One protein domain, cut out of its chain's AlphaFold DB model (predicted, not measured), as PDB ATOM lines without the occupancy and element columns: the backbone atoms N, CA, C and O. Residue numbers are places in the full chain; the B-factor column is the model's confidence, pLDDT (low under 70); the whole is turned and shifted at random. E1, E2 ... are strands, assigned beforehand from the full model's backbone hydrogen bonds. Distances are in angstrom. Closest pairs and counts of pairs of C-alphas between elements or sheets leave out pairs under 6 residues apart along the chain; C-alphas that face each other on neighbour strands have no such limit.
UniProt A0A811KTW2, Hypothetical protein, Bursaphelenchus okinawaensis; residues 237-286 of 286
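This is residues 237 to 286 of the 286 residues of the protein "Hypothetical protein" of Bursaphelenchus okinawaensis (UniProt A0A811KTW2). Little regular structure is here: a small sheet of three strands, drawn out at one end by the hairpin of E2 and E3, with the short E1 beside E2, and a long looping tail, residues 265 to 286, towards the other end. The 50 printed residues hold E1, E2 and E3, in that order along the chain and across the antiparallel sheet, and no named helix; under half are in named elements, class all strand. The outline is flat, 35 by 24 by 11 A, and only just compact, close to loose, with a radius of gyration of the C-alphas of 11.7 A.

Begin at inner strand E2, residues 247 to 253. Edge strand E3, residues 259 to 264, forms an antiparallel hairpin with it at 149 degrees; look for N 249 and O 262, 2.9 A apart, within hydrogen-bond range. Edge strand E1, residues 240 to 242, forms the other hairpin with E2, antiparallel at 158 degrees, with N 241 and O 248 at 2.8 A. The three make a meander, each strand the antiparallel neighbour of the one before.

Find C-alpha 247 at (127.674, 153.124, 136.012); E2 runs 17.9 A from there. E1 begins at (131.885, 152.147, 140.578) and spans 6.8 A. E3 spans 15.7 A, ending at (124.187, 149.142, 136.256).

The C-alphas farthest apart, Asp 256 and Pro 274, are 35.7 A apart. Both links are tight, and the printed part has no cut. Residues 274 to 280 and 282 to 286 have pLDDT under 70.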
ATOM      1  N   LYS A 237     129.306 154.658 144.675       82.81
ATOM      2  CA  LYS A 237     129.818 153.506 145.432       82.81
ATOM      3  C   LYS A 237     131.287 153.248 145.091       82.81
ATOM      4  O   LYS A 237     131.706 153.427 143.945       82.81
ATOM      5  N   GLU A 238     132.060 152.790 146.069       83.50
ATOM      6  CA  GLU A 238     133.456 152.418 145.837       83.50
ATOM      7  C   GLU A 238     133.556 151.314 144.775       83.50
ATOM      8  O   GLU A 238     132.752 150.381 144.743       83.50
ATOM      9  N   GLY A 239     134.514 151.452 143.854       83.81
ATOM     10  CA  GLY A 239     134.669 150.542 142.715       83.81
ATOM     11  C   GLY A 239     133.651 150.743 141.584       83.81
ATOM     12  O   GLY A 239     133.685 149.988 140.611       83.81
ATOM     13  N   CYS A 240     132.769 151.745 141.669       87.00
ATOM     14  CA  CYS A 240     131.885 152.147 140.578       87.00
ATOM     15  C   CYS A 240     132.429 153.362 139.814       87.00
ATOM     16  O   CYS A 240     133.022 154.271 140.386       87.00
ATOM     17  N   TYR A 241     132.183 153.396 138.504       89.81
ATOM     18  CA  TYR A 241     132.649 154.434 137.586       89.81
ATOM     19  C   TYR A 241     131.474 155.051 136.813       89.81
ATOM     20  O   TYR A 241     130.648 154.307 136.265       89.81
ATOM     21  N   PRO A 242     131.383 156.393 136.735       87.75
ATOM     22  CA  PRO A 242     130.247 157.077 136.128       87.75
ATOM     23  C   PRO A 242     130.223 156.878 134.607       87.75
ATOM     24  O   PRO A 242     131.248 156.948 133.926       87.75
ATOM     25  N   ARG A 243     129.032 156.633 134.048       88.44
ATOM     26  CA  ARG A 243     128.787 156.478 132.606       88.44
ATOM     27  C   ARG A 243     127.642 157.407 132.181       88.44
ATOM     28  O   ARG A 243     126.802 157.745 133.006       88.44
ATOM     29  N   PRO A 244     127.509 157.741 130.882       85.56
ATOM     30  CA  PRO A 244     126.371 158.532 130.395       85.56
ATOM     31  C   PRO A 244     124.993 157.917 130.695       85.56
ATOM     32  O   PRO A 244     123.994 158.623 130.738       85.56
ATOM     33  N   LYS A 245     124.930 156.589 130.868       84.94
ATOM     34  CA  LYS A 245     123.740 155.853 131.316       84.94
ATOM     35  C   LYS A 245     124.158 154.855 132.395       84.94
ATOM     36  O   LYS A 245     124.696 153.796 132.049       84.94
ATOM     37  N   GLY A 246     123.933 155.224 133.656       87.50
ATOM     38  CA  GLY A 246     124.250 154.427 134.841       87.50
ATOM     39  C   GLY A 246     125.741 154.425 135.200       87.50
ATOM     40  O   GLY A 246     126.409 155.453 135.109       87.50
ATOM     41  N   CYS A 247     126.278 153.276 135.599       89.44
ATOM     42  CA  CYS A 247     127.674 153.124 136.012       89.44
ATOM     43  C   CYS A 247     128.216 151.725 135.702       89.44
ATOM     44  O   CYS A 247     127.471 150.787 135.407       89.44
ATOM     45  N   LEU A 248     129.537 151.597 135.766       90.81
ATOM     46  CA  LEU A 248     130.241 150.321 135.720       90.81
ATOM     47  C   LEU A 248     130.852 150.058 137.094       90.81
ATOM     48  O   LEU A 248     131.658 150.866 137.535       90.81
ATOM     49  N   CYS A 249     130.479 148.970 137.756       89.69
ATOM     50  CA  CYS A 249     130.966 148.627 139.089       89.69
ATOM     51  C   CYS A 249     131.811 147.360 139.053       89.69
ATOM     52  O   CYS A 249     131.429 146.387 138.410       89.69
ATOM     53  N   VAL A 250     132.932 147.355 139.764       89.25
ATOM     54  CA  VAL A 250     133.710 146.140 140.019       89.25
ATOM     55  C   VAL A 250     132.999 145.351 141.118       89.25
ATOM     56  O   VAL A 250     132.793 145.866 142.213       89.25
ATOM     57  N   VAL A 251     132.576 144.123 140.816       86.25
ATOM     58  CA  VAL A 251     131.809 143.272 141.750       86.25
ATOM     59  C   VAL A 251     132.705 142.240 142.436       86.25
ATOM     60  O   VAL A 251     132.409 141.792 143.540       86.25
ATOM     61  N   GLY A 252     133.828 141.887 141.816       86.62
ATOM     62  CA  GLY A 252     134.798 140.949 142.368       86.62
ATOM     63  C   GLY A 252     135.940 140.698 141.394       86.62
ATOM     64  O   GLY A 252     136.047 141.380 140.378       86.62
ATOM     65  N   ASN A 253     136.772 139.706 141.699       90.38
ATOM     66  CA  ASN A 253     137.818 139.226 140.802       90.38
ATOM     67  C   ASN A 253     137.556 137.757 140.439       90.38
ATOM     68  O   ASN A 253     137.097 136.988 141.286       90.38
ATOM     69  N   ASP A 254     137.863 137.374 139.203       87.62
ATOM     70  CA  ASP A 254     137.858 135.983 138.747       87.62
ATOM     71  C   ASP A 254     138.969 135.167 139.429       87.62
ATOM     72  O   ASP A 254     139.872 135.713 140.068       87.62
ATOM     73  N   LYS A 255     138.938 133.838 139.260       89.12
ATOM     74  CA  LYS A 255     139.956 132.912 139.805       89.12
ATOM     75  C   LYS A 255     141.378 133.234 139.334       89.12
ATOM     76  O   LYS A 255     142.333 132.945 140.048       89.12
ATOM     77  N   ASP A 256     141.493 133.872 138.173       84.31
ATOM     78  CA  ASP A 256     142.748 134.308 137.561       84.31
ATOM     79  C   ASP A 256     143.133 135.760 137.938       84.31
ATOM     80  O   ASP A 256     144.103 136.309 137.423       84.31
ATOM     81  N   GLY A 257     142.380 136.406 138.840       85.62
ATOM     82  CA  GLY A 257     142.668 137.751 139.356       85.62
ATOM     83  C   GLY A 257     142.175 138.914 138.486       85.62
ATOM     84  O   GLY A 257     142.452 140.070 138.803       85.62
ATOM     85  N   HIS A 258     141.436 138.646 137.408       87.44
ATOM     86  CA  HIS A 258     140.837 139.685 136.565       87.44
ATOM     87  C   HIS A 258     139.607 140.316 137.227       87.44
ATOM     88  O   HIS A 258     138.782 139.606 137.791       87.44
ATOM     89  N   GLN A 259     139.454 141.641 137.134       88.38
ATOM     90  CA  GLN A 259     138.291 142.343 137.685       88.38
ATOM     91  C   GLN A 259     137.014 142.013 136.903       88.38
ATOM     92  O   GLN A 259     136.900 142.317 135.713       88.38
ATOM     93  N   ILE A 260     136.021 141.467 137.600       87.56
ATOM     94  CA  ILE A 260     134.668 141.256 137.093       87.56
ATOM     95  C   ILE A 260     133.911 142.572 137.235       87.56
ATOM     96  O   ILE A 260     133.717 143.086 138.342       87.56
ATOM     97  N   THR A 261     133.461 143.114 136.105       89.75
ATOM     98  CA  THR A 261     132.700 144.366 136.072       89.75
ATOM     99  C   THR A 261     131.244 144.114 135.702       89.75
ATOM    100  O   THR A 261     130.936 143.342 134.798       89.75
ATOM    101  N   GLU A 262     130.335 144.794 136.393       88.06
ATOM    102  CA  GLU A 262     128.899 144.750 136.150       88.06
ATOM    103  C   GLU A 262     128.397 146.146 135.783       88.06
ATOM    104  O   GLU A 262     128.701 147.149 136.438       88.06
ATOM    105  N   ARG A 263     127.603 146.222 134.715       90.31
ATOM    106  CA  ARG A 263     126.997 147.473 134.270       90.31
ATOM    107  C   ARG A 263     125.627 147.654 134.910       90.31
ATOM    108  O   ARG A 263     124.696 146.915 134.605       90.31
ATOM    109  N   ARG A 264     125.472 148.722 135.689       87.50
ATOM    110  CA  ARG A 264     124.187 149.142 136.256       87.50
ATOM    111  C   ARG A 264     123.623 150.282 135.426       87.50
ATOM    112  O   ARG A 264     124.352 151.196 135.053       87.50
ATOM    113  N   MET A 265     122.337 150.219 135.095       86.56
ATOM    114  CA  MET A 265     121.696 151.195 134.200       86.56
ATOM    115  C   MET A 265     121.024 152.351 134.947       86.56
ATOM    116  O   MET A 265     120.819 153.405 134.346       86.56
ATOM    117  N   LYS A 266     120.696 152.172 136.232       85.50
ATOM    118  CA  LYS A 266     120.062 153.193 137.072       85.50
ATOM    119  C   LYS A 266     121.095 153.882 137.950       85.50
ATOM    120  O   LYS A 266     121.991 153.240 138.485       85.50
ATOM    121  N   GLU A 267     120.924 155.183 138.140       77.12
ATOM    122  CA  GLU A 267     121.812 155.993 138.976       77.12
ATOM    123  C   GLU A 267     121.670 155.674 140.476       77.12
ATOM    124  O   GLU A 267     122.652 155.736 141.212       77.12
ATOM    125  N   SER A 268     120.483 155.225 140.908       80.75
ATOM    126  CA  SER A 268     120.215 154.748 142.275       80.75
ATOM    127  C   SER A 268     121.083 153.562 142.686       80.75
ATOM    128  O   SER A 268     121.447 153.436 143.848       80.75
ATOM    129  N   ASP A 269     121.421 152.693 141.732       81.75
ATOM    130  CA  ASP A 269     122.163 151.458 142.002       81.75
ATOM    131  C   ASP A 269     123.680 151.720 142.027       81.75
ATOM    132  O   ASP A 269     124.475 150.889 142.480       81.75
ATOM    133  N   CYS A 270     124.074 152.894 141.533       84.00
ATOM    134  CA  CYS A 270     125.438 153.386 141.429       84.00
ATOM    135  C   CYS A 270     125.855 154.224 142.633       84.00
ATOM    136  O   CYS A 270     127.036 154.242 142.975       84.00
ATOM    137  N   LYS A 271     124.900 154.920 143.255       84.81
ATOM    138  CA  LYS A 271     125.140 155.831 144.372       84.81
ATOM    139  C   LYS A 271     124.738 155.211 145.709       84.81
ATOM    140  O   LYS A 271     123.876 154.336 145.760       84.81
ATOM    141  N   CYS A 272     125.397 155.639 146.776       80.06
ATOM    142  CA  CYS A 272     124.990 155.323 148.140       80.06
ATOM    143  C   CYS A 272     123.716 156.103 148.475       80.06
ATOM    144  O   CYS A 272     123.589 157.272 148.103       80.06
ATOM    145  N   GLN A 273     122.754 155.456 149.131       74.12
ATOM    146  CA  GLN A 273     121.589 156.172 149.645       74.12
ATOM    147  C   GLN A 273     121.981 156.969 150.902       74.12
ATOM    148  O   GLN A 273     122.880 156.546 151.636       74.12
ATOM    149  N   PRO A 274     121.319 158.107 151.182       67.12
ATOM    150  CA  PRO A 274     121.607 158.898 152.372       67.12
ATOM    151  C   PRO A 274     121.391 158.056 153.635       67.12
ATOM    152  O   PRO A 274     120.284 157.594 153.912       67.12
ATOM    153  N   GLY A 275     122.471 157.835 154.388       65.44
ATOM    154  CA  GLY A 275     122.488 157.022 155.608       65.44
ATOM    155  C   GLY A 275     122.881 155.547 155.431       65.44
ATOM    156  O   GLY A 275     123.041 154.855 156.439       65.44
ATOM    157  N   GLU A 276     123.098 155.054 154.204       67.06
ATOM    158  CA  GLU A 276     123.653 153.712 153.976       67.06
ATOM    159  C   GLU A 276     125.147 153.680 154.320       67.06
ATOM    160  O   GLU A 276     125.979 154.271 153.634       67.06
ATOM    161  N   ARG A 277     125.499 152.942 155.377       62.19
ATOM    162  CA  ARG A 277     126.890 152.620 155.718       62.19
ATOM    163  C   ARG A 277     127.135 151.151 155.424       62.19
ATOM    164  O   ARG A 277     126.518 150.283 156.036       62.19
ATOM    165  N   GLY A 278     128.032 150.874 154.490       66.06
ATOM    166  CA  GLY A 278     128.376 149.514 154.096       66.06
ATOM    167  C   GLY A 278     129.777 149.442 153.496       66.06
ATOM    168  O   GLY A 278     130.388 150.482 153.266       66.06
ATOM    169  N   PRO A 279     130.288 148.236 153.195       65.81
ATOM    170  CA  PRO A 279     131.645 148.046 152.671       65.81
ATOM    171  C   PRO A 279     131.934 148.811 151.371       65.81
ATOM    172  O   PRO A 279     133.084 149.079 151.069       65.81
ATOM    173  N   SER A 280     130.892 149.153 150.607       64.69
ATOM    174  CA  SER A 280     130.974 149.914 149.354       64.69
ATOM    175  C   SER A 280     130.563 151.389 149.484       64.69
ATOM    176  O   SER A 280     130.485 152.082 148.470       64.69
ATOM    177  N   CYS A 281     130.207 151.841 150.691       70.44
ATOM    178  CA  CYS A 281     129.687 153.179 150.985       70.44
ATOM    179  C   CYS A 281     130.410 153.765 152.211       70.44
ATOM    180  O   CYS A 281     129.991 153.503 153.345       70.44
ATOM    181  N   PRO A 282     131.504 154.523 152.001       61.66
ATOM    182  CA  PRO A 282     132.249 155.164 153.078       61.66
ATOM    183  C   PRO A 282     131.426 156.283 153.728       61.66
ATOM    184  O   PRO A 282     130.533 156.866 153.112       61.66
ATOM    185  N   ALA A 283     131.740 156.598 154.987       56.66
ATOM    186  CA  ALA A 283     130.960 157.517 155.823       56.66
ATOM    187  C   ALA A 283     130.817 158.946 155.253       56.66
ATOM    188  O   ALA A 283     129.836 159.611 155.577       56.66
ATOM    189  N   ASP A 284     131.737 159.379 154.385       55.41
ATOM    190  CA  ASP A 284     131.724 160.700 153.732       55.41
ATOM    191  C   ASP A 284     130.820 160.766 152.479       55.41
ATOM    192  O   ASP A 284     130.725 161.809 151.830       55.41
ATOM    193  N   GLY A 285     130.179 159.649 152.108       50.44
ATOM    194  CA  GLY A 285     129.297 159.515 150.941       50.44
ATOM    195  C   GLY A 285     127.800 159.394 151.255       50.44
ATOM    196  O   GLY A 285     127.036 159.107 150.331       50.44
ATOM    197  N   ALA A 286     127.400 159.582 152.520       42.75
ATOM    198  CA  ALA A 286     126.005 159.653 152.973       42.75
ATOM    199  C   ALA A 286     125.468 161.092 152.982       42.75
ATOM    200  O   ALA A 286     126.239 162.016 153.325       42.75
TER     201      ALA A 286